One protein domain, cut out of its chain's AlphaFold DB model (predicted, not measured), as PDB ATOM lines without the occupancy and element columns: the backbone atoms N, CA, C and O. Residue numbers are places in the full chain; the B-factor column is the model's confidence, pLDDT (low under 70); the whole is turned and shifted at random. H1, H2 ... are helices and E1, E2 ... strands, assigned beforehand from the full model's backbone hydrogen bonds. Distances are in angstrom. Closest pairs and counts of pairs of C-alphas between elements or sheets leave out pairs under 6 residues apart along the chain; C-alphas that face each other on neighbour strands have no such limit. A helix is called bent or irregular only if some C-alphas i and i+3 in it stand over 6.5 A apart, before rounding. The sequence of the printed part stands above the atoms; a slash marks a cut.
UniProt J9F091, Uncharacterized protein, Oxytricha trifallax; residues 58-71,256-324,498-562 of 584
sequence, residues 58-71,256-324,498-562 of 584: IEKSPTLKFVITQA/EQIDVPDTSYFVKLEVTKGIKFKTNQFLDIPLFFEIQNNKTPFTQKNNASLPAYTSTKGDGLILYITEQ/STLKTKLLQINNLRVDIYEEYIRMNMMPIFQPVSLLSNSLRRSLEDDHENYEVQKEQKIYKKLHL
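What this domain is: This is residues 58 to 71, 256 to 324 and 498 to 562 of the 584 residues of an uncharacterized protein of Oxytricha trifallax (UniProt J9F091). One twisted antiparallel sheet of eight strands makes the body, and a single helix, H1, sticks out far from it at the end of the printed part. The long strand E5 joins two parts of the sheet: E1, E6, E8 and E7 follow one another on one side of it, while E3 with E2, and also E4, lie on its other side. The printed part has 148 residues, with named elements in the order E1 E2 E3 E4 E5 E6 E7 E8 H1, and its class is mixed, helices and strands. It is extended, with a radius of gyration of the C-alphas of 22.6 A, and spans 75 by 44 by 30 A.

How they stand to each other: Start at E5, residues 282 to 293, in the branched sheet. On one side of it lies E1, residues 64 to 69, antiparallel at 156 degrees, with N 66 and O 285 within hydrogen-bond range at 3.0 A. On the other side lie E3, residues 265 to 271, where N 268 and O 290 are 2.8 A apart, and E4, residues 276 to 278, where N 276 and O 284 are 2.9 A apart. The edge strand E2, residues 257 to 259, forms a hairpin with E3, with N 258 and O 267 at 2.8 A. E5 lies on one side of E1, and on the other side of E1 lies E6, residues 317 to 322, antiparallel to it at 166 degrees, where N 320 and O 65 are 2.9 A apart. E1 lies on one side of E6, and on the other side of E6 lies E8, residues 518 to 527, antiparallel to it at 155 degrees, with N 319 and O 521 within hydrogen-bond range at 2.8 A. E7, residues 505 to 515, forms a hairpin with E8 at 164 degrees, with N 511 and O 522 at 2.8 A; it bends by 69 degrees at residue 508. H1, residues 539 to 562, is not on the sheet, and 16 of its 20 O i to N i+4 pairs are within hydrogen-bond range.

Where its parts are: Find C-alpha 64 at (-76.515, 30.221, -9.916), where E1 begins. E5 runs 34.3 A from C-alpha 282 at (-86.181, 37.052, 1.061), E7 runs 27.1 A and E8 28.0 A. H1 runs 36.7 A, ending at C-alpha 562 at (-76.403, -6.205, 40.021); it is neither bent nor irregular, but only just: C-alphas 540 and 543 are 6.3 A apart.

The domain as a whole: The C-alphas of Glu 516 and Leu 562, the two farthest apart, are 76.1 A from each other. Residues 537 to 562 stand free; the body without them spans 47 by 39 by 26 A. Two cuts leave out residues 72 to 255, a gap of 29.0 A between C-alphas 71 and 256, and residues 325 to 497, a gap of 24.5 A between C-alphas 324 and 498. The links E5 to E6, of 23 residues, and E8 to H1, of 11 residues, are long. Mean pLDDT of the printed part is 70.8, and residues 498 to 505 and 528 to 562 are among those under 70.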
ATOM      1  N   ILE A  58     -59.603  33.714  -4.659       47.22
ATOM      2  CA  ILE A  58     -60.216  34.272  -5.856       47.22
ATOM      3  C   ILE A  58     -61.713  34.050  -5.660       47.22
ATOM      4  O   ILE A  58     -62.199  32.933  -5.826       47.22
ATOM      5  N   GLU A  59     -62.414  35.094  -5.222       59.94
ATOM      6  CA  GLU A  59     -63.859  35.080  -5.008       59.94
ATOM      7  C   GLU A  59     -64.535  34.652  -6.319       59.94
ATOM      8  O   GLU A  59     -64.493  35.364  -7.329       59.94
ATOM      9  N   LYS A  60     -65.097  33.439  -6.343       72.56
ATOM     10  CA  LYS A  60     -65.791  32.926  -7.525       72.56
ATOM     11  C   LYS A  60     -67.105  33.675  -7.689       72.56
ATOM     12  O   LYS A  60     -67.832  33.893  -6.725       72.56
ATOM     13  N   SER A  61     -67.427  34.061  -8.919       83.38
ATOM     14  CA  SER A  61     -68.706  34.715  -9.203       83.38
ATOM     15  C   SER A  61     -69.830  33.675  -9.296       83.38
ATOM     16  O   SER A  61     -69.627  32.640  -9.936       83.38
ATOM     17  N   PRO A  62     -71.008  33.923  -8.693       85.81
ATOM     18  CA  PRO A  62     -72.108  32.960  -8.650       85.81
ATOM     19  C   PRO A  62     -72.630  32.650 -10.047       85.81
ATOM     20  O   PRO A  62     -73.047  33.549 -10.776       85.81
ATOM     21  N   THR A  63     -72.621  31.374 -10.418       87.88
ATOM     22  CA  THR A  63     -73.199  30.883 -11.678       87.88
ATOM     23  C   THR A  63     -74.695  30.591 -11.531       87.88
ATOM     24  O   THR A  63     -75.435  30.438 -12.502       87.88
ATOM     25  N   LEU A  64     -75.165  30.562 -10.290       86.50
ATOM     26  CA  LEU A  64     -76.515  30.221  -9.916       86.50
ATOM     27  C   LEU A  64     -76.927  31.045  -8.701       86.50
ATOM     28  O   LEU A  64     -76.116  31.325  -7.818       86.50
ATOM     29  N   LYS A  65     -78.200  31.416  -8.616       85.81
ATOM     30  CA  LYS A  65     -78.716  32.097  -7.430       85.81
ATOM     31  C   LYS A  65     -80.132  31.663  -7.124       85.81
ATOM     32  O   LYS A  65     -81.006  31.776  -7.984       85.81
ATOM     33  N   PHE A  66     -80.351  31.218  -5.895       83.38
ATOM     34  CA  PHE A  66     -81.683  30.948  -5.377       83.38
ATOM     35  C   PHE A  66     -82.162  32.101  -4.525       83.38
ATOM     36  O   PHE A  66     -81.423  32.622  -3.695       83.38
ATOM     37  N   VAL A  67     -83.424  32.459  -4.698       84.44
ATOM     38  CA  VAL A  67     -84.103  33.397  -3.821       84.44
ATOM     39  C   VAL A  67     -85.366  32.738  -3.298       84.44
ATOM     40  O   VAL A  67     -86.268  32.417  -4.070       84.44
ATOM     41  N   ILE A  68     -85.427  32.558  -1.984       83.69
ATOM     42  CA  ILE A  68     -86.615  32.093  -1.268       83.69
ATOM     43  C   ILE A  68     -87.282  33.317  -0.655       83.69
ATOM     44  O   ILE A  68     -86.659  34.029   0.129       83.69
ATOM     45  N   THR A  69     -88.528  33.598  -1.022       87.19
ATOM     46  CA  THR A  69     -89.249  34.765  -0.503       87.19
ATOM     47  C   THR A  69     -90.058  34.427   0.744       87.19
ATOM     48  O   THR A  69     -90.409  33.272   0.993       87.19
ATOM     49  N   GLN A  70     -90.441  35.462   1.493       84.50
ATOM     50  CA  GLN A  70     -91.425  35.332   2.567       84.50
ATOM     51  C   GLN A  70     -92.756  34.758   2.048       84.50
ATOM     52  O   GLN A  70     -93.370  33.949   2.726       84.50
ATOM     53  N   ALA A  71     -93.153  35.058   0.805       85.94
ATOM     54  CA  ALA A  71     -94.389  34.525   0.230       85.94
ATOM     55  C   ALA A  71     -94.374  32.992   0.076       85.94
ATOM     56  O   ALA A  71     -95.425  32.364   0.195       85.94
ATOM     57  N   GLU A 256     -70.191  19.427  -1.654       61.28
ATOM     58  CA  GLU A 256     -69.297  20.321  -2.402       61.28
ATOM     59  C   GLU A 256     -68.970  19.763  -3.797       61.28
ATOM     60  O   GLU A 256     -68.708  20.501  -4.753       61.28
ATOM     61  N   GLN A 257     -69.018  18.433  -3.907       67.81
ATOM     62  CA  GLN A 257     -68.807  17.669  -5.117       67.81
ATOM     63  C   GLN A 257     -69.757  16.464  -5.194       67.81
ATOM     64  O   GLN A 257     -69.890  15.699  -4.241       67.81
ATOM     65  N   ILE A 258     -70.370  16.259  -6.362       68.94
ATOM     66  CA  ILE A 258     -71.166  15.071  -6.695       68.94
ATOM     67  C   ILE A 258     -70.593  14.429  -7.950       68.94
ATOM     68  O   ILE A 258     -70.690  15.000  -9.037       68.94
ATOM     69  N   ASP A 259     -70.038  13.230  -7.828       72.75
ATOM     70  CA  ASP A 259     -69.559  12.484  -8.988       72.75
ATOM     71  C   ASP A 259     -70.732  12.017  -9.861       72.75
ATOM     72  O   ASP A 259     -71.766  11.555  -9.372       72.75
ATOM     73  N   VAL A 260     -70.574  12.131 -11.180       71.12
ATOM     74  CA  VAL A 260     -71.542  11.622 -12.151       71.12
ATOM     75  C   VAL A 260     -71.223  10.141 -12.394       71.12
ATOM     76  O   VAL A 260     -70.143   9.850 -12.927       71.12
ATOM     77  N   PRO A 261     -72.130   9.203 -12.041       70.75
ATOM     78  CA  PRO A 261     -71.858   7.768 -12.104       70.75
ATOM     79  C   PRO A 261     -71.345   7.319 -13.472       70.75
ATOM     80  O   PRO A 261     -71.840   7.779 -14.499       70.75
ATOM     81  N   ASP A 262     -70.372   6.407 -13.470       76.19
ATOM     82  CA  ASP A 262     -69.768   5.810 -14.670       76.19
ATOM     83  C   ASP A 262     -69.099   6.809 -15.633       76.19
ATOM     84  O   ASP A 262     -68.899   6.515 -16.815       76.19
ATOM     85  N   THR A 263     -68.717   7.995 -15.150       76.31
ATOM     86  CA  THR A 263     -68.028   9.001 -15.965       76.31
ATOM     87  C   THR A 263     -66.832   9.627 -15.246       76.31
ATOM     88  O   THR A 263     -66.641   9.461 -14.047       76.31
ATOM     89  N   SER A 264     -66.008  10.383 -15.978       82.69
ATOM     90  CA  SER A 264     -64.955  11.217 -15.383       82.69
ATOM     91  C   SER A 264     -65.455  12.602 -14.966       82.69
ATOM     92  O   SER A 264     -64.631  13.498 -14.800       82.69
ATOM     93  N   TYR A 265     -66.768  12.819 -14.882       81.62
ATOM     94  CA  TYR A 265     -67.349  14.117 -14.563       81.62
ATOM     95  C   TYR A 265     -67.858  14.162 -13.132       81.62
ATOM     96  O   TYR A 265     -68.286  13.157 -12.572       81.62
ATOM     97  N   PHE A 266     -67.856  15.360 -12.572       81.19
ATOM     98  CA  PHE A 266     -68.464  15.661 -11.291       81.19
ATOM     99  C   PHE A 266     -69.131  17.025 -11.358       81.19
ATOM    100  O   PHE A 266     -68.831  17.842 -12.225       81.19
ATOM    101  N   VAL A 267     -70.044  17.278 -10.440       80.88
ATOM    102  CA  VAL A 267     -70.657  18.583 -10.252       80.88
ATOM    103  C   VAL A 267     -70.068  19.200  -9.010       80.88
ATOM    104  O   VAL A 267     -70.141  18.611  -7.939       80.88
ATOM    105  N   LYS A 268     -69.487  20.382  -9.166       78.62
ATOM    106  CA  LYS A 268     -69.029  21.215  -8.070       78.62
ATOM    107  C   LYS A 268     -70.144  22.165  -7.662       78.62
ATOM    108  O   LYS A 268     -70.689  22.865  -8.516       78.62
ATOM    109  N   LEU A 269     -70.434  22.208  -6.370       74.81
ATOM    110  CA  LEU A 269     -71.398  23.117  -5.770       74.81
ATOM    111  C   LEU A 269     -70.738  23.834  -4.591       74.81
ATOM    112  O   LEU A 269     -70.228  23.201  -3.682       74.81
ATOM    113  N   GLU A 270     -70.723  25.158  -4.600       73.12
ATOM    114  CA  GLU A 270     -70.072  25.945  -3.549       73.12
ATOM    115  C   GLU A 270     -70.867  27.227  -3.303       73.12
ATOM    116  O   GLU A 270     -71.341  27.863  -4.245       73.12
ATOM    117  N   VAL A 271     -71.018  27.645  -2.051       71.44
ATOM    118  CA  VAL A 271     -71.636  28.938  -1.742       71.44
ATOM    119  C   VAL A 271     -70.587  30.033  -1.948       71.44
ATOM    120  O   VAL A 271     -69.593  30.101  -1.237       71.44
ATOM    121  N   THR A 272     -70.780  30.886  -2.957       71.31
ATOM    122  CA  THR A 272     -69.750  31.863  -3.394       71.31
ATOM    123  C   THR A 272     -69.561  33.044  -2.464       71.31
ATOM    124  O   THR A 272     -68.493  33.651  -2.423       71.31
ATOM    125  N   LYS A 273     -70.636  33.425  -1.782       69.06
ATOM    126  CA  LYS A 273     -70.712  34.545  -0.852       69.06
ATOM    127  C   LYS A 273     -71.690  34.152   0.239       69.06
ATOM    128  O   LYS A 273     -72.601  33.373  -0.021       69.06
ATOM    129  N   GLY A 274     -71.553  34.748   1.420       67.31
ATOM    130  CA  GLY A 274     -72.512  34.523   2.497       67.31
ATOM    131  C   GLY A 274     -73.960  34.727   2.038       67.31
ATOM    132  O   GLY A 274     -74.254  35.630   1.245       67.31
ATOM    133  N   ILE A 275     -74.852  33.876   2.541       72.25
ATOM    134  CA  ILE A 275     -76.294  33.965   2.311       72.25
ATOM    135  C   ILE A 275     -76.797  35.330   2.792       72.25
ATOM    136  O   ILE A 275     -76.514  35.747   3.915       72.25
ATOM    137  N   LYS A 276     -77.541  36.037   1.938       78.25
ATOM    138  CA  LYS A 276     -78.105  37.347   2.274       78.25
ATOM    139  C   LYS A 276     -79.535  37.194   2.744       78.25
ATOM    140  O   LYS A 276     -80.357  36.581   2.069       78.25
ATOM    141  N   PHE A 277     -79.843  37.847   3.848       77.88
ATOM    142  CA  PHE A 277     -81.178  37.882   4.412       77.88
ATOM    143  C   PHE A 277     -81.736  39.296   4.296       77.88
ATOM    144  O   PHE A 277     -81.020  40.283   4.486       77.88
ATOM    145  N   LYS A 278     -83.027  39.405   3.988       82.06
ATOM    146  CA  LYS A 278     -83.751  40.666   4.057       82.06
ATOM    147  C   LYS A 278     -85.068  40.465   4.784       82.06
ATOM    148  O   LYS A 278     -85.937  39.740   4.295       82.06
ATOM    149  N   THR A 279     -85.209  41.151   5.917       80.94
ATOM    150  CA  THR A 279     -86.377  41.052   6.802       80.94
ATOM    151  C   THR A 279     -87.699  41.108   6.039       80.94
ATOM    152  O   THR A 279     -87.940  42.054   5.286       80.94
ATOM    153  N   ASN A 280     -88.562  40.115   6.275       80.19
ATOM    154  CA  ASN A 280     -89.893  39.929   5.689       80.19
ATOM    155  C   ASN A 280     -89.917  39.942   4.152       80.19
ATOM    156  O   ASN A 280     -90.947  40.244   3.549       80.19
ATOM    157  N   GLN A 281     -88.783  39.683   3.499       85.25
ATOM    158  CA  GLN A 281     -88.695  39.738   2.045       85.25
ATOM    159  C   GLN A 281     -88.123  38.455   1.472       85.25
ATOM    160  O   GLN A 281     -88.842  37.763   0.750       85.25
ATOM    161  N   PHE A 282     -86.848  38.161   1.732       83.62
ATOM    162  CA  PHE A 282     -86.181  37.052   1.061       83.62
ATOM    163  C   PHE A 282     -84.888  36.583   1.727       83.62
ATOM    164  O   PHE A 282     -84.228  37.318   2.461       83.62
ATOM    165  N   LEU A 283     -84.523  35.363   1.357       80.06
ATOM    166  CA  LEU A 283     -83.236  34.713   1.524       80.06
ATOM    167  C   LEU A 283     -82.602  34.563   0.134       80.06
ATOM    168  O   LEU A 283     -83.220  33.957  -0.738       80.06
ATOM    169  N   ASP A 284     -81.415  35.122  -0.095       81.44
ATOM    170  CA  ASP A 284     -80.673  35.044  -1.364       81.44
ATOM    171  C   ASP A 284     -79.400  34.206  -1.154       81.44
ATOM    172  O   ASP A 284     -78.532  34.562  -0.351       81.44
ATOM    173  N   ILE A 285     -79.333  33.070  -1.851       80.50
ATOM    174  CA  ILE A 285     -78.289  32.048  -1.756       80.50
ATOM    175  C   ILE A 285     -77.506  32.036  -3.082       80.50
ATOM    176  O   ILE A 285     -77.978  31.463  -4.075       80.50
ATOM    177  N   PRO A 286     -76.320  32.670  -3.132       81.38
ATOM    178  CA  PRO A 286     -75.490  32.718  -4.330       81.38
ATOM    179  C   PRO A 286     -74.562  31.499  -4.412       81.38
ATOM    180  O   PRO A 286     -73.658  31.314  -3.595       81.38
ATOM    181  N   LEU A 287     -74.742  30.688  -5.449       80.62
ATOM    182  CA  LEU A 287     -74.059  29.413  -5.631       80.62
ATOM    183  C   LEU A 287     -73.138  29.442  -6.855       80.62
ATOM    184  O   LEU A 287     -73.451  30.003  -7.906       80.62
ATOM    185  N   PHE A 288     -71.994  28.791  -6.720       81.38
ATOM    186  CA  PHE A 288     -71.152  28.357  -7.814       81.38
ATOM    187  C   PHE A 288     -71.498  26.910  -8.091       81.38
ATOM    188  O   PHE A 288     -71.164  26.019  -7.318       81.38
ATOM    189  N   PHE A 289     -72.199  26.705  -9.189       81.94
ATOM    190  CA  PHE A 289     -72.497  25.409  -9.751       81.94
ATOM    191  C   PHE A 289     -71.699  25.239 -11.042       81.94
ATOM    192  O   PHE A 289     -71.778  26.086 -11.939       81.94
ATOM    193  N   GLU A 290     -70.979  24.130 -11.171       82.12
ATOM    194  CA  GLU A 290     -70.246  23.806 -12.389       82.12
ATOM    195  C   GLU A 290     -70.104  22.296 -12.585       82.12
ATOM    196  O   GLU A 290     -69.755  21.573 -11.658       82.12
ATOM    197  N   ILE A 291     -70.334  21.813 -13.808       83.69
ATOM    198  CA  ILE A 291     -69.956  20.448 -14.191       83.69
ATOM    199  C   ILE A 291     -68.480  20.493 -14.565       83.69
ATOM    200  O   ILE A 291     -68.108  21.266 -15.434       83.69
ATOM    201  N   GLN A 292     -67.652  19.667 -13.940       82.94
ATOM    202  CA  GLN A 292     -66.215  19.575 -14.164       82.94
ATOM    203  C   GLN A 292     -65.821  18.175 -14.626       82.94
ATOM    204  O   GLN A 292     -66.540  17.201 -14.405       82.94
ATOM    205  N   ASN A 293     -64.664  18.064 -15.276       82.62
ATOM    206  CA  ASN A 293     -64.072  16.785 -15.649       82.62
ATOM    207  C   ASN A 293     -62.794  16.546 -14.833       82.62
ATOM    208  O   ASN A 293     -61.886  17.375 -14.841       82.62
ATOM    209  N   ASN A 294     -62.706  15.386 -14.181       79.12
ATOM    210  CA  ASN A 294     -61.579  14.959 -13.349       79.12
ATOM    211  C   ASN A 294     -60.241  14.905 -14.106       79.12
ATOM    212  O   ASN A 294     -59.185  15.037 -13.497       79.12
ATOM    213  N   LYS A 295     -60.270  14.689 -15.426       80.19
ATOM    214  CA  LYS A 295     -59.078  14.588 -16.280       80.19
ATOM    215  C   LYS A 295     -58.717  15.917 -16.943       80.19
ATOM    216  O   LYS A 295     -57.538  16.220 -17.092       80.19
ATOM    217  N   THR A 296     -59.716  16.689 -17.366       75.62
ATOM    218  CA  THR A 296     -59.530  17.945 -18.111       75.62
ATOM    219  C   THR A 296     -60.508  19.009 -17.608       75.62
ATOM    220  O   THR A 296     -61.580  19.161 -18.199       75.62
ATOM    221  N   PRO A 297     -60.183  19.727 -16.519       73.38
ATOM    222  CA  PRO A 297     -61.098  20.698 -15.934       73.38
ATOM    223  C   PRO A 297     -61.414  21.823 -16.920       73.38
ATOM    224  O   PRO A 297     -60.547  22.285 -17.669       73.38
ATOM    225  N   PHE A 298     -62.661  22.280 -16.903       70.62
ATOM    226  CA  PHE A 298     -63.088  23.432 -17.681       70.62
ATOM    227  C   PHE A 298     -62.641  24.710 -16.972       70.62
ATOM    228  O   PHE A 298     -62.791  24.848 -15.759       70.62
ATOM    229  N   THR A 299     -62.050  25.636 -17.727       66.81
ATOM    230  CA  THR A 299     -61.427  26.865 -17.201       66.81
ATOM    231  C   THR A 299     -62.193  28.134 -17.582       66.81
ATOM    232  O   THR A 299     -61.631  29.232 -17.561       66.81
ATOM    233  N   GLN A 300     -63.474  28.010 -17.938       68.06
ATOM    234  CA  GLN A 300     -64.301  29.167 -18.272       68.06
ATOM    235  C   GLN A 300     -64.553  30.036 -17.035       68.06
ATOM    236  O   GLN A 300     -64.792  29.549 -15.931       68.06
ATOM    237  N   LYS A 301     -64.464  31.356 -17.220       69.44
ATOM    238  CA  LYS A 301     -64.779  32.330 -16.174       69.44
ATOM    239  C   LYS A 301     -66.232  32.760 -16.296       69.44
ATOM    240  O   LYS A 301     -66.685  33.068 -17.395       69.44
ATOM    241  N   ASN A 302     -66.905  32.871 -15.154       74.75
ATOM    242  CA  ASN A 302     -68.205  33.517 -15.089       74.75
ATOM    243  C   ASN A 302     -68.024  35.022 -15.272       74.75
ATOM    244  O   ASN A 302     -67.448  35.676 -14.399       74.75
ATOM    245  N   ASN A 303     -68.520  35.567 -16.374       72.94
ATOM    246  CA  ASN A 303     -68.573  37.017 -16.557       72.94
ATOM    247  C   ASN A 303     -69.940  37.594 -16.161       72.94
ATOM    248  O   ASN A 303     -70.055  38.810 -16.022       72.94
ATOM    249  N   ALA A 304     -70.938  36.734 -15.924       78.06
ATOM    250  CA  ALA A 304     -72.298  37.167 -15.662       78.06
ATOM    251  C   ALA A 304     -72.421  37.882 -14.314       78.06
ATOM    252  O   ALA A 304     -72.002  37.375 -13.266       78.06
ATOM    253  N   SER A 305     -73.066  39.048 -14.325       81.12
ATOM    254  CA  SER A 305     -73.411  39.780 -13.106       81.12
ATOM    255  C   SER A 305     -74.874  39.549 -12.739       81.12
ATOM    256  O   SER A 305     -75.784  40.193 -13.263       81.12
ATOM    257  N   LEU A 306     -75.119  38.620 -11.812       85.31
ATOM    258  CA  LEU A 306     -76.472  38.380 -11.315       85.31
ATOM    259  C   LEU A 306     -76.969  39.594 -10.509       85.31
ATOM    260  O   LEU A 306     -76.294  40.027  -9.568       85.31
ATOM    261  N   PRO A 307     -78.159  40.145 -10.820       85.00
ATOM    262  CA  PRO A 307     -78.653  41.336 -10.144       85.00
ATOM    263  C   PRO A 307     -78.992  41.035  -8.684       85.00
ATOM    264  O   PRO A 307     -79.385  39.918  -8.330       85.00
ATOM    265  N   ALA A 308     -78.932  42.055  -7.828       82.69
ATOM    266  CA  ALA A 308     -79.557  41.972  -6.513       82.69
ATOM    267  C   ALA A 308     -81.067  41.749  -6.685       82.69
ATOM    268  O   ALA A 308     -81.708  42.403  -7.512       82.69
ATOM    269  N   TYR A 309     -81.642  40.816  -5.924       82.12
ATOM    270  CA  TYR A 309     -83.087  40.645  -5.948       82.12
ATOM    271  C   TYR A 309     -83.763  41.853  -5.291       82.12
ATOM    272  O   TYR A 309     -83.348  42.324  -4.232       82.12
ATOM    273  N   THR A 310     -84.806  42.357  -5.943       77.81
ATOM    274  CA  THR A 310     -85.705  43.367  -5.385       77.81
ATOM    275  C   THR A 310     -87.070  42.714  -5.266       77.81
ATOM    276  O   THR A 310     -87.535  42.093  -6.217       77.81
ATOM    277  N   SER A 311     -87.668  42.786  -4.078       69.62
ATOM    278  CA  SER A 311     -88.910  42.075  -3.774       69.62
ATOM    279  C   SER A 311     -90.003  42.395  -4.798       69.62
ATOM    280  O   SER A 311     -90.470  43.533  -4.894       69.62
ATOM    281  N   THR A 312     -90.427  41.379  -5.549       66.62
ATOM    282  CA  THR A 312     -91.641  41.406  -6.362       66.62
ATOM    283  C   THR A 312     -92.748  40.661  -5.624       66.62
ATOM    284  O   THR A 312     -92.561  39.547  -5.136       66.62
ATOM    285  N   LYS A 313     -93.924  41.287  -5.496       64.38
ATOM    286  CA  LYS A 313     -95.075  40.645  -4.845       64.38
ATOM    287  C   LYS A 313     -95.511  39.412  -5.646       64.38
ATOM    288  O   LYS A 313     -95.766  39.525  -6.842       64.38
ATOM    289  N   GLY A 314     -95.667  38.280  -4.961       69.06
ATOM    290  CA  GLY A 314     -96.311  37.071  -5.488       69.06
ATOM    291  C   GLY A 314     -95.382  35.985  -6.040       69.06
ATOM    292  O   GLY A 314     -95.886  34.941  -6.436       69.06
ATOM    293  N   ASP A 315     -94.064  36.188  -6.054       77.38
ATOM    294  CA  ASP A 315     -93.093  35.137  -6.396       77.38
ATOM    295  C   ASP A 315     -92.675  34.364  -5.140       77.38
ATOM    296  O   ASP A 315     -92.373  34.990  -4.126       77.38
ATOM    297  N   GLY A 316     -92.660  33.027  -5.188       82.44
ATOM    298  CA  GLY A 316     -92.260  32.180  -4.057       82.44
ATOM    299  C   GLY A 316     -90.766  31.847  -4.086       82.44
ATOM    300  O   GLY A 316     -89.997  32.228  -3.207       82.44
ATOM    301  N   LEU A 317     -90.360  31.142  -5.136       84.75
ATOM    302  CA  LEU A 317     -88.988  30.733  -5.404       84.75
ATOM    303  C   LEU A 317     -88.525  31.381  -6.711       84.75
ATOM    304  O   LEU A 317     -89.200  31.261  -7.733       84.75
ATOM    305  N   ILE A 318     -87.372  32.044  -6.697       89.12
ATOM    306  CA  ILE A 318     -86.731  32.568  -7.905       89.12
ATOM    307  C   ILE A 318     -85.384  31.882  -8.096       89.12
ATOM    308  O   ILE A 318     -84.577  31.814  -7.172       89.12
ATOM    309  N   LEU A 319     -85.138  31.406  -9.311       89.31
ATOM    310  CA  LEU A 319     -83.895  30.777  -9.721       89.31
ATOM    311  C   LEU A 319     -83.255  31.580 -10.851       89.31
ATOM    312  O   LEU A 319     -83.879  31.810 -11.883       89.31
ATOM    313  N   TYR A 320     -82.008  31.992 -10.660       91.00
ATOM    314  CA  TYR A 320     -81.185  32.613 -11.692       91.00
ATOM    315  C   TYR A 320     -80.127  31.616 -12.154       91.00
ATOM    316  O   TYR A 320     -79.406  31.084 -11.314       91.00
ATOM    317  N   ILE A 321     -80.020  31.394 -13.462       90.62
ATOM    318  CA  ILE A 321     -79.061  30.475 -14.090       90.62
ATOM    319  C   ILE A 321     -78.224  31.275 -15.080       90.62
ATOM    320  O   ILE A 321     -78.788  31.837 -16.019       90.62
ATOM    321  N   THR A 322     -76.909  31.349 -14.883       91.31
ATOM    322  CA  THR A 322     -76.024  32.056 -15.818       91.31
ATOM    323  C   THR A 322     -75.731  31.228 -17.065       91.31
ATOM    324  O   THR A 322     -75.848  30.001 -17.073       91.31
ATOM    325  N   GLU A 323     -75.304  31.915 -18.119       88.06
ATOM    326  CA  GLU A 323     -74.827  31.330 -19.373       88.06
ATOM    327  C   GLU A 323     -73.757  30.250 -19.164       88.06
ATOM    328  O   GLU A 323     -73.880  29.164 -19.725       88.06
ATOM    329  N   GLN A 324     -72.790  30.487 -18.267       86.38
ATOM    330  CA  GLN A 324     -71.698  29.542 -17.995       86.38
ATOM    331  C   GLN A 324     -72.201  28.146 -17.618       86.38
ATOM    332  O   GLN A 324     -71.603  27.136 -17.986       86.38
ATOM    333  N   SER A 498     -88.302  13.361  -9.137       60.97
ATOM    334  CA  SER A 498     -87.123  12.523  -9.346       60.97
ATOM    335  C   SER A 498     -85.969  12.903  -8.419       60.97
ATOM    336  O   SER A 498     -85.243  12.006  -7.985       60.97
ATOM    337  N   THR A 499     -85.856  14.193  -8.096       53.88
ATOM    338  CA  THR A 499     -84.825  14.795  -7.257       53.88
ATOM    339  C   THR A 499     -85.065  14.537  -5.786       53.88
ATOM    340  O   THR A 499     -84.332  13.808  -5.133       53.88
ATOM    341  N   LEU A 500     -86.152  15.109  -5.286       53.00
ATOM    342  CA  LEU A 500     -86.519  15.112  -3.884       53.00
ATOM    343  C   LEU A 500     -87.055  13.758  -3.422       53.00
ATOM    344  O   LEU A 500     -87.343  13.584  -2.240       53.00
ATOM    345  N   LYS A 501     -87.316  12.842  -4.367       58.12
ATOM    346  CA  LYS A 501     -88.094  11.617  -4.140       58.12
ATOM    347  C   LYS A 501     -89.426  11.910  -3.445       58.12
ATOM    348  O   LYS A 501     -89.939  11.082  -2.693       58.12
ATOM    349  N   THR A 502     -89.994  13.091  -3.701       55.06
ATOM    350  CA  THR A 502     -91.210  13.568  -3.045       55.06
ATOM    351  C   THR A 502     -92.211  14.126  -4.040       55.06
ATOM    352  O   THR A 502     -91.856  14.814  -4.991       55.06
ATOM    353  N   LYS A 503     -93.491  13.865  -3.775       64.19
ATOM    354  CA  LYS A 503     -94.626  14.508  -4.456       64.19
ATOM    355  C   LYS A 503     -95.195  15.679  -3.657       64.19
ATOM    356  O   LYS A 503     -96.208  16.246  -4.056       64.19
ATOM    357  N   LEU A 504     -94.569  16.010  -2.524       63.97
ATOM    358  CA  LEU A 504     -95.012  17.093  -1.651       63.97
ATOM    359  C   LEU A 504     -94.996  18.447  -2.331       63.97
ATOM    360  O   LEU A 504     -95.814  19.289  -1.997       63.97
ATOM    361  N   LEU A 505     -94.048  18.659  -3.234       69.06
ATOM    362  CA  LEU A 505     -93.822  19.949  -3.843       69.06
ATOM    363  C   LEU A 505     -94.181  19.858  -5.320       69.06
ATOM    364  O   LEU A 505     -93.609  19.059  -6.059       69.06
ATOM    365  N   GLN A 506     -95.144  20.672  -5.737       81.88
ATOM    366  CA  GLN A 506     -95.546  20.795  -7.134       81.88
ATOM    367  C   GLN A 506     -95.517  22.255  -7.550       81.88
ATOM    368  O   GLN A 506     -96.119  23.102  -6.912       81.88
ATOM    369  N   ILE A 507     -94.857  22.567  -8.648       85.25
ATOM    370  CA  ILE A 507     -94.937  23.861  -9.307       85.25
ATOM    371  C   ILE A 507     -96.197  23.888 -10.166       85.25
ATOM    372  O   ILE A 507     -96.488  22.936 -10.889       85.25
ATOM    373  N   ASN A 508     -96.946  24.984 -10.090       84.12
ATOM    374  CA  ASN A 508     -98.107  25.238 -10.945       84.12
ATOM    375  C   ASN A 508     -98.074  26.616 -11.621       84.12
ATOM    376  O   ASN A 508     -98.928  26.907 -12.456       84.12
ATOM    377  N   ASN A 509     -97.125  27.473 -11.245       89.12
ATOM    378  CA  ASN A 509     -96.959  28.805 -11.802       89.12
ATOM    379  C   ASN A 509     -95.475  29.099 -12.032       89.12
ATOM    380  O   ASN A 509     -94.838  29.832 -11.274       89.12
ATOM    381  N   LEU A 510     -94.925  28.465 -13.063       90.94
ATOM    382  CA  LEU A 510     -93.614  28.747 -13.620       90.94
ATOM    383  C   LEU A 510     -93.714  29.940 -14.574       90.94
ATOM    384  O   LEU A 510     -94.547  29.960 -15.479       90.94
ATOM    385  N   ARG A 511     -92.814  30.906 -14.417       92.12
ATOM    386  CA  ARG A 511     -92.565  31.979 -15.382       92.12
ATOM    387  C   ARG A 511     -91.081  32.016 -15.691       92.12
ATOM    388  O   ARG A 511     -90.270  31.836 -14.788       92.12
ATOM    389  N   VAL A 512     -90.735  32.238 -16.952       91.75
ATOM    390  CA  VAL A 512     -89.342  32.268 -17.404       91.75
ATOM    391  C   VAL A 512     -89.089  33.565 -18.143       91.75
ATOM    392  O   VAL A 512     -89.799  33.886 -19.091       91.75
ATOM    393  N   ASP A 513     -88.062  34.281 -17.706       92.50
ATOM    394  CA  ASP A 513     -87.588  35.517 -18.305       92.50
ATOM    395  C   ASP A 513     -86.120  35.346 -18.702       92.50
ATOM    396  O   ASP A 513     -85.302  34.867 -17.914       92.50
ATOM    397  N   ILE A 514     -85.774  35.748 -19.922       91.88
ATOM    398  CA  ILE A 514     -84.407  35.659 -20.446       91.88
ATOM    399  C   ILE A 514     -83.797  37.061 -20.441       91.88
ATOM    400  O   ILE A 514     -84.319  37.980 -21.082       91.88
ATOM    401  N   TYR A 515     -82.690  37.221 -19.727       92.19
ATOM    402  CA  TYR A 515     -81.917  38.454 -19.639       92.19
ATOM    403  C   TYR A 515     -80.571  38.277 -20.337       92.19
ATOM    404  O   TYR A 515     -80.227  37.187 -20.767       92.19
ATOM    405  N   GLU A 516     -79.821  39.362 -20.486       91.50
ATOM    406  CA  GLU A 516     -78.436  39.271 -20.947       91.50
ATOM    407  C   GLU A 516     -77.624  38.449 -19.931       91.50
ATOM    408  O   GLU A 516     -77.709  38.718 -18.732       91.50
ATOM    409  N   GLU A 517     -76.923  37.414 -20.408       90.31
ATOM    410  CA  GLU A 517     -76.054  36.491 -19.649       90.31
ATOM    411  C   GLU A 517     -76.743  35.534 -18.649       90.31
ATOM    412  O   GLU A 517     -76.071  34.683 -18.053       90.31
ATOM    413  N   TYR A 518     -78.062  35.624 -18.424       91.88
ATOM    414  CA  TYR A 518     -78.762  34.718 -17.500       91.88
ATOM    415  C   TYR A 518     -80.253  34.512 -17.793       91.88
ATOM    416  O   TYR A 518     -80.952  35.346 -18.370       91.88
ATOM    417  N   ILE A 519     -80.772  33.390 -17.298       92.12
ATOM    418  CA  ILE A 519     -82.190  33.030 -17.303       92.12
ATOM    419  C   ILE A 519     -82.730  33.166 -15.881       92.12
ATOM    420  O   ILE A 519     -82.108  32.701 -14.927       92.12
ATOM    421  N   ARG A 520     -83.904  33.781 -15.733       92.62
ATOM    422  CA  ARG A 520     -84.644  33.860 -14.474       92.62
ATOM    423  C   ARG A 520     -85.897  32.996 -14.557       92.62
ATOM    424  O   ARG A 520     -86.732  33.201 -15.432       92.62
ATOM    425  N   MET A 521     -86.049  32.069 -13.621       91.69
ATOM    426  CA  MET A 521     -87.253  31.263 -13.448       91.69
ATOM    427  C   MET A 521     -87.933  31.631 -12.135       91.69
ATOM    428  O   MET A 521     -87.355  31.459 -11.066       91.69
ATOM    429  N   ASN A 522     -89.167  32.116 -12.216       91.12
ATOM    430  CA  ASN A 522     -90.002  32.406 -11.060       91.12
ATOM    431  C   ASN A 522     -91.014  31.278 -10.886       91.12
ATOM    432  O   ASN A 522     -91.674  30.879 -11.845       91.12
ATOM    433  N   MET A 523     -91.150  30.778  -9.667       88.06
ATOM    434  CA  MET A 523     -91.978  29.625  -9.345       88.06
ATOM    435  C   MET A 523     -92.780  29.896  -8.074       88.06
ATOM    436  O   MET A 523     -92.265  30.455  -7.106       88.06
ATOM    437  N   MET A 524     -94.038  29.457  -8.052       85.62
ATOM    438  CA  MET A 524     -94.797  29.288  -6.813       85.62
ATOM    439  C   MET A 524     -95.085  27.795  -6.620       85.62
ATOM    440  O   MET A 524     -95.861  27.222  -7.386       85.62
ATOM    441  N   PRO A 525     -94.430  27.142  -5.653       81.44
ATOM    442  CA  PRO A 525     -94.756  25.783  -5.259       81.44
ATOM    443  C   PRO A 525     -96.122  25.699  -4.571       81.44
ATOM    444  O   PRO A 525     -96.495  26.575  -3.799       81.44
ATOM    445  N   ILE A 526     -96.840  24.609  -4.801       82.06
ATOM    446  CA  ILE A 526     -97.940  24.113  -3.982       82.06
ATOM    447  C   ILE A 526     -97.392  22.971  -3.140       82.06
ATOM    448  O   ILE A 526     -96.785  22.033  -3.665       82.06
ATOM    449  N   PHE A 527     -97.674  23.036  -1.847       73.50
ATOM    450  CA  PHE A 527     -97.409  21.954  -0.919       73.50
ATOM    451  C   PHE A 527     -98.636  21.041  -0.841       73.50
ATOM    452  O   PHE A 527     -99.727  21.466  -0.460       73.50
ATOM    453  N   GLN A 528     -98.472  19.791  -1.266       67.88
ATOM    454  CA  GLN A 528     -99.531  18.787  -1.243       67.88
ATOM    455  C   GLN A 528     -99.756  18.266   0.189       67.88
ATOM    456  O   GLN A 528     -98.782  18.035   0.913       67.88
ATOM    457  N   PRO A 529    -101.012  18.008   0.605       56.38
ATOM    458  CA  PRO A 529    -101.311  17.454   1.921       56.38
ATOM    459  C   PRO A 529    -100.634  16.091   2.140       56.38
ATOM    460  O   PRO A 529    -100.785  15.155   1.355       56.38
ATOM    461  N   VAL A 530     -99.932  15.967   3.264       51.00
ATOM    462  CA  VAL A 530     -98.976  14.897   3.627       51.00
ATOM    463  C   VAL A 530     -99.586  13.498   3.831       51.00
ATOM    464  O   VAL A 530     -98.848  12.547   4.073       51.00
ATOM    465  N   SER A 531    -100.893  13.301   3.625       45.94
ATOM    466  CA  SER A 531    -101.563  11.983   3.736       45.94
ATOM    467  C   SER A 531    -100.922  10.836   2.916       45.94
ATOM    468  O   SER A 531    -101.249   9.673   3.125       45.94
ATOM    469  N   LEU A 532     -99.975  11.140   2.016       40.41
ATOM    470  CA  LEU A 532     -99.210  10.209   1.177       40.41
ATOM    471  C   LEU A 532     -97.809   9.806   1.719       40.41
ATOM    472  O   LEU A 532     -97.147   8.978   1.097       40.41
ATOM    473  N   LEU A 533     -97.328  10.359   2.842       43.41
ATOM    474  CA  LEU A 533     -95.952  10.160   3.365       43.41
ATOM    475  C   LEU A 533     -95.767   9.059   4.405       43.41
ATOM    476  O   LEU A 533     -94.629   8.780   4.789       43.41
ATOM    477  N   SER A 534     -96.842   8.410   4.846       44.81
ATOM    478  CA  SER A 534     -96.780   7.390   5.900       44.81
ATOM    479  C   SER A 534     -95.856   6.208   5.569       44.81
ATOM    480  O   SER A 534     -95.463   5.479   6.472       44.81
ATOM    481  N   ASN A 535     -95.493   6.004   4.295       37.56
ATOM    482  CA  ASN A 535     -94.820   4.783   3.844       37.56
ATOM    483  C   ASN A 535     -93.318   4.942   3.541       37.56
ATOM    484  O   ASN A 535     -92.586   3.964   3.668       37.56
ATOM    485  N   SER A 536     -92.835   6.124   3.139       37.88
ATOM    486  CA  SER A 536     -91.416   6.321   2.775       37.88
ATOM    487  C   SER A 536     -90.537   6.679   3.974       37.88
ATOM    488  O   SER A 536     -89.437   6.155   4.098       37.88
ATOM    489  N   LEU A 537     -91.044   7.505   4.892       41.31
ATOM    490  CA  LEU A 537     -90.340   7.886   6.124       41.31
ATOM    491  C   LEU A 537     -90.357   6.792   7.196       41.31
ATOM    492  O   LEU A 537     -89.451   6.736   8.019       41.31
ATOM    493  N   ARG A 538     -91.350   5.896   7.165       40.12
ATOM    494  CA  ARG A 538     -91.463   4.771   8.101       40.12
ATOM    495  C   ARG A 538     -90.284   3.793   7.996       40.12
ATOM    496  O   ARG A 538     -89.801   3.322   9.014       40.12
ATOM    497  N   ARG A 539     -89.747   3.585   6.787       38.03
ATOM    498  CA  ARG A 539     -88.592   2.697   6.551       38.03
ATOM    499  C   ARG A 539     -87.265   3.213   7.108       38.03
ATOM    500  O   ARG A 539     -86.402   2.407   7.389       38.03
ATOM    501  N   SER A 540     -87.098   4.525   7.262       37.25
ATOM    502  CA  SER A 540     -85.859   5.102   7.809       37.25
ATOM    503  C   SER A 540     -85.778   5.006   9.337       37.25
ATOM    504  O   SER A 540     -84.718   5.263   9.889       37.25
ATOM    505  N   LEU A 541     -86.895   4.714  10.011       38.16
ATOM    506  CA  LEU A 541     -87.015   4.740  11.473       38.16
ATOM    507  C   LEU A 541     -87.212   3.343  12.080       38.16
ATOM    508  O   LEU A 541     -86.940   3.157  13.263       38.16
ATOM    509  N   GLU A 542     -87.655   2.360  11.288       42.34
ATOM    510  CA  GLU A 542     -87.724   0.957  11.724       42.34
ATOM    511  C   GLU A 542     -86.316   0.408  12.074       42.34
ATOM    512  O   GLU A 542     -86.198  -0.347  13.037       42.34
ATOM    513  N   ASP A 543     -85.248   0.901  11.429       40.38
ATOM    514  CA  ASP A 543     -83.849   0.518  11.713       40.38
ATOM    515  C   ASP A 543     -83.310   1.049  13.069       40.38
ATOM    516  O   ASP A 543     -82.436   0.431  13.687       40.38
ATOM    517  N   ASP A 544     -83.841   2.167  13.582       38.72
ATOM    518  CA  ASP A 544     -83.428   2.743  14.876       38.72
ATOM    519  C   ASP A 544     -84.194   2.132  16.062       38.72
ATOM    520  O   ASP A 544     -83.660   2.004  17.168       38.72
ATOM    521  N   HIS A 545     -85.443   1.713  15.835       39.88
ATOM    522  CA  HIS A 545     -86.289   1.124  16.874       39.88
ATOM    523  C   HIS A 545     -85.814  -0.285  17.276       39.88
ATOM    524  O   HIS A 545     -85.892  -0.652  18.452       39.88
ATOM    525  N   GLU A 546     -85.265  -1.047  16.325       40.22
ATOM    526  CA  GLU A 546     -84.726  -2.394  16.549       40.22
ATOM    527  C   GLU A 546     -83.428  -2.360  17.384       40.22
ATOM    528  O   GLU A 546     -83.232  -3.174  18.287       40.22
ATOM    529  N   ASN A 547     -82.582  -1.341  17.186       40.31
ATOM    530  CA  ASN A 547     -81.383  -1.118  18.005       40.31
ATOM    531  C   ASN A 547     -81.703  -0.693  19.450       40.31
ATOM    532  O   ASN A 547     -80.912  -0.948  20.363       40.31
ATOM    533  N   TYR A 548     -82.851  -0.051  19.677       45.00
ATOM    534  CA  TYR A 548     -83.255   0.436  20.996       45.00
ATOM    535  C   TYR A 548     -83.842  -0.664  21.895       45.00
ATOM    536  O   TYR A 548     -83.467  -0.751  23.066       45.00
ATOM    537  N   GLU A 549     -84.698  -1.542  21.358       42.38
ATOM    538  CA  GLU A 549     -85.244  -2.705  22.088       42.38
ATOM    539  C   GLU A 549     -84.112  -3.595  22.640       42.38
ATOM    540  O   GLU A 549     -84.104  -3.957  23.820       42.38
ATOM    541  N   VAL A 550     -83.066  -3.815  21.836       47.34
ATOM    542  CA  VAL A 550     -81.867  -4.573  22.234       47.34
ATOM    543  C   VAL A 550     -81.106  -3.895  23.385       47.34
ATOM    544  O   VAL A 550     -80.611  -4.569  24.292       47.34
ATOM    545  N   GLN A 551     -81.020  -2.562  23.405       40.53
ATOM    546  CA  GLN A 551     -80.366  -1.828  24.498       40.53
ATOM    547  C   GLN A 551     -81.215  -1.792  25.778       40.53
ATOM    548  O   GLN A 551     -80.658  -1.832  26.882       40.53
ATOM    549  N   LYS A 552     -82.549  -1.746  25.652       45.06
ATOM    550  CA  LYS A 552     -83.506  -1.773  26.769       45.06
ATOM    551  C   LYS A 552     -83.434  -3.101  27.525       45.06
ATOM    552  O   LYS A 552     -83.260  -3.089  28.748       45.06
ATOM    553  N   GLU A 553     -83.451  -4.228  26.812       47.62
ATOM    554  CA  GLU A 553     -83.295  -5.555  27.420       47.62
ATOM    555  C   GLU A 553     -81.954  -5.687  28.152       47.62
ATOM    556  O   GLU A 553     -81.915  -6.114  29.308       47.62
ATOM    557  N   GLN A 554     -80.853  -5.225  27.549       44.66
ATOM    558  CA  GLN A 554     -79.523  -5.293  28.165       44.66
ATOM    559  C   GLN A 554     -79.405  -4.458  29.449       44.66
ATOM    560  O   GLN A 554     -78.737  -4.878  30.399       44.66
ATOM    561  N   LYS A 555     -80.046  -3.284  29.516       45.88
ATOM    562  CA  LYS A 555     -79.986  -2.396  30.692       45.88
ATOM    563  C   LYS A 555     -80.795  -2.945  31.869       45.88
ATOM    564  O   LYS A 555     -80.305  -2.916  33.000       45.88
ATOM    565  N   ILE A 556     -81.983  -3.488  31.598       46.88
ATOM    566  CA  ILE A 556     -82.840  -4.138  32.603       46.88
ATOM    567  C   ILE A 556     -82.141  -5.385  33.156       46.88
ATOM    568  O   ILE A 556     -82.033  -5.536  34.374       46.88
ATOM    569  N   TYR A 557     -81.558  -6.213  32.281       48.16
ATOM    570  CA  TYR A 557     -80.814  -7.406  32.692       48.16
ATOM    571  C   TYR A 557     -79.614  -7.057  33.580       48.16
ATOM    572  O   TYR A 557     -79.371  -7.708  34.594       48.16
ATOM    573  N   LYS A 558     -78.875  -5.992  33.244       49.16
ATOM    574  CA  LYS A 558     -77.695  -5.559  34.003       49.16
ATOM    575  C   LYS A 558     -78.057  -5.003  35.385       49.16
ATOM    576  O   LYS A 558     -77.325  -5.271  36.335       49.16
ATOM    577  N   LYS A 559     -79.181  -4.286  35.513       48.50
ATOM    578  CA  LYS A 559     -79.678  -3.755  36.796       48.50
ATOM    579  C   LYS A 559     -80.183  -4.880  37.711       48.50
ATOM    580  O   LYS A 559     -79.697  -5.009  38.828       48.50
ATOM    581  N   LEU A 560     -81.014  -5.788  37.186       45.22
ATOM    582  CA  LEU A 560     -81.472  -6.988  37.908       45.22
ATOM    583  C   LEU A 560     -80.313  -7.892  38.348       45.22
ATOM    584  O   LEU A 560     -80.332  -8.436  39.452       45.22
ATOM    585  N   HIS A 561     -79.283  -8.049  37.510       49.22
ATOM    586  CA  HIS A 561     -78.129  -8.878  37.848       49.22
ATOM    587  C   HIS A 561     -77.247  -8.248  38.937       49.22
ATOM    588  O   HIS A 561     -76.746  -8.969  39.802       49.22
ATOM    589  N   LEU A 562     -77.096  -6.918  38.946       46.84
ATOM    590  CA  LEU A 562     -76.403  -6.205  40.021       46.84
ATOM    591  C   LEU A 562     -77.148  -6.347  41.355       46.84
ATOM    592  O   LEU A 562     -76.529  -6.764  42.336       46.84
TER     593      LEU A 562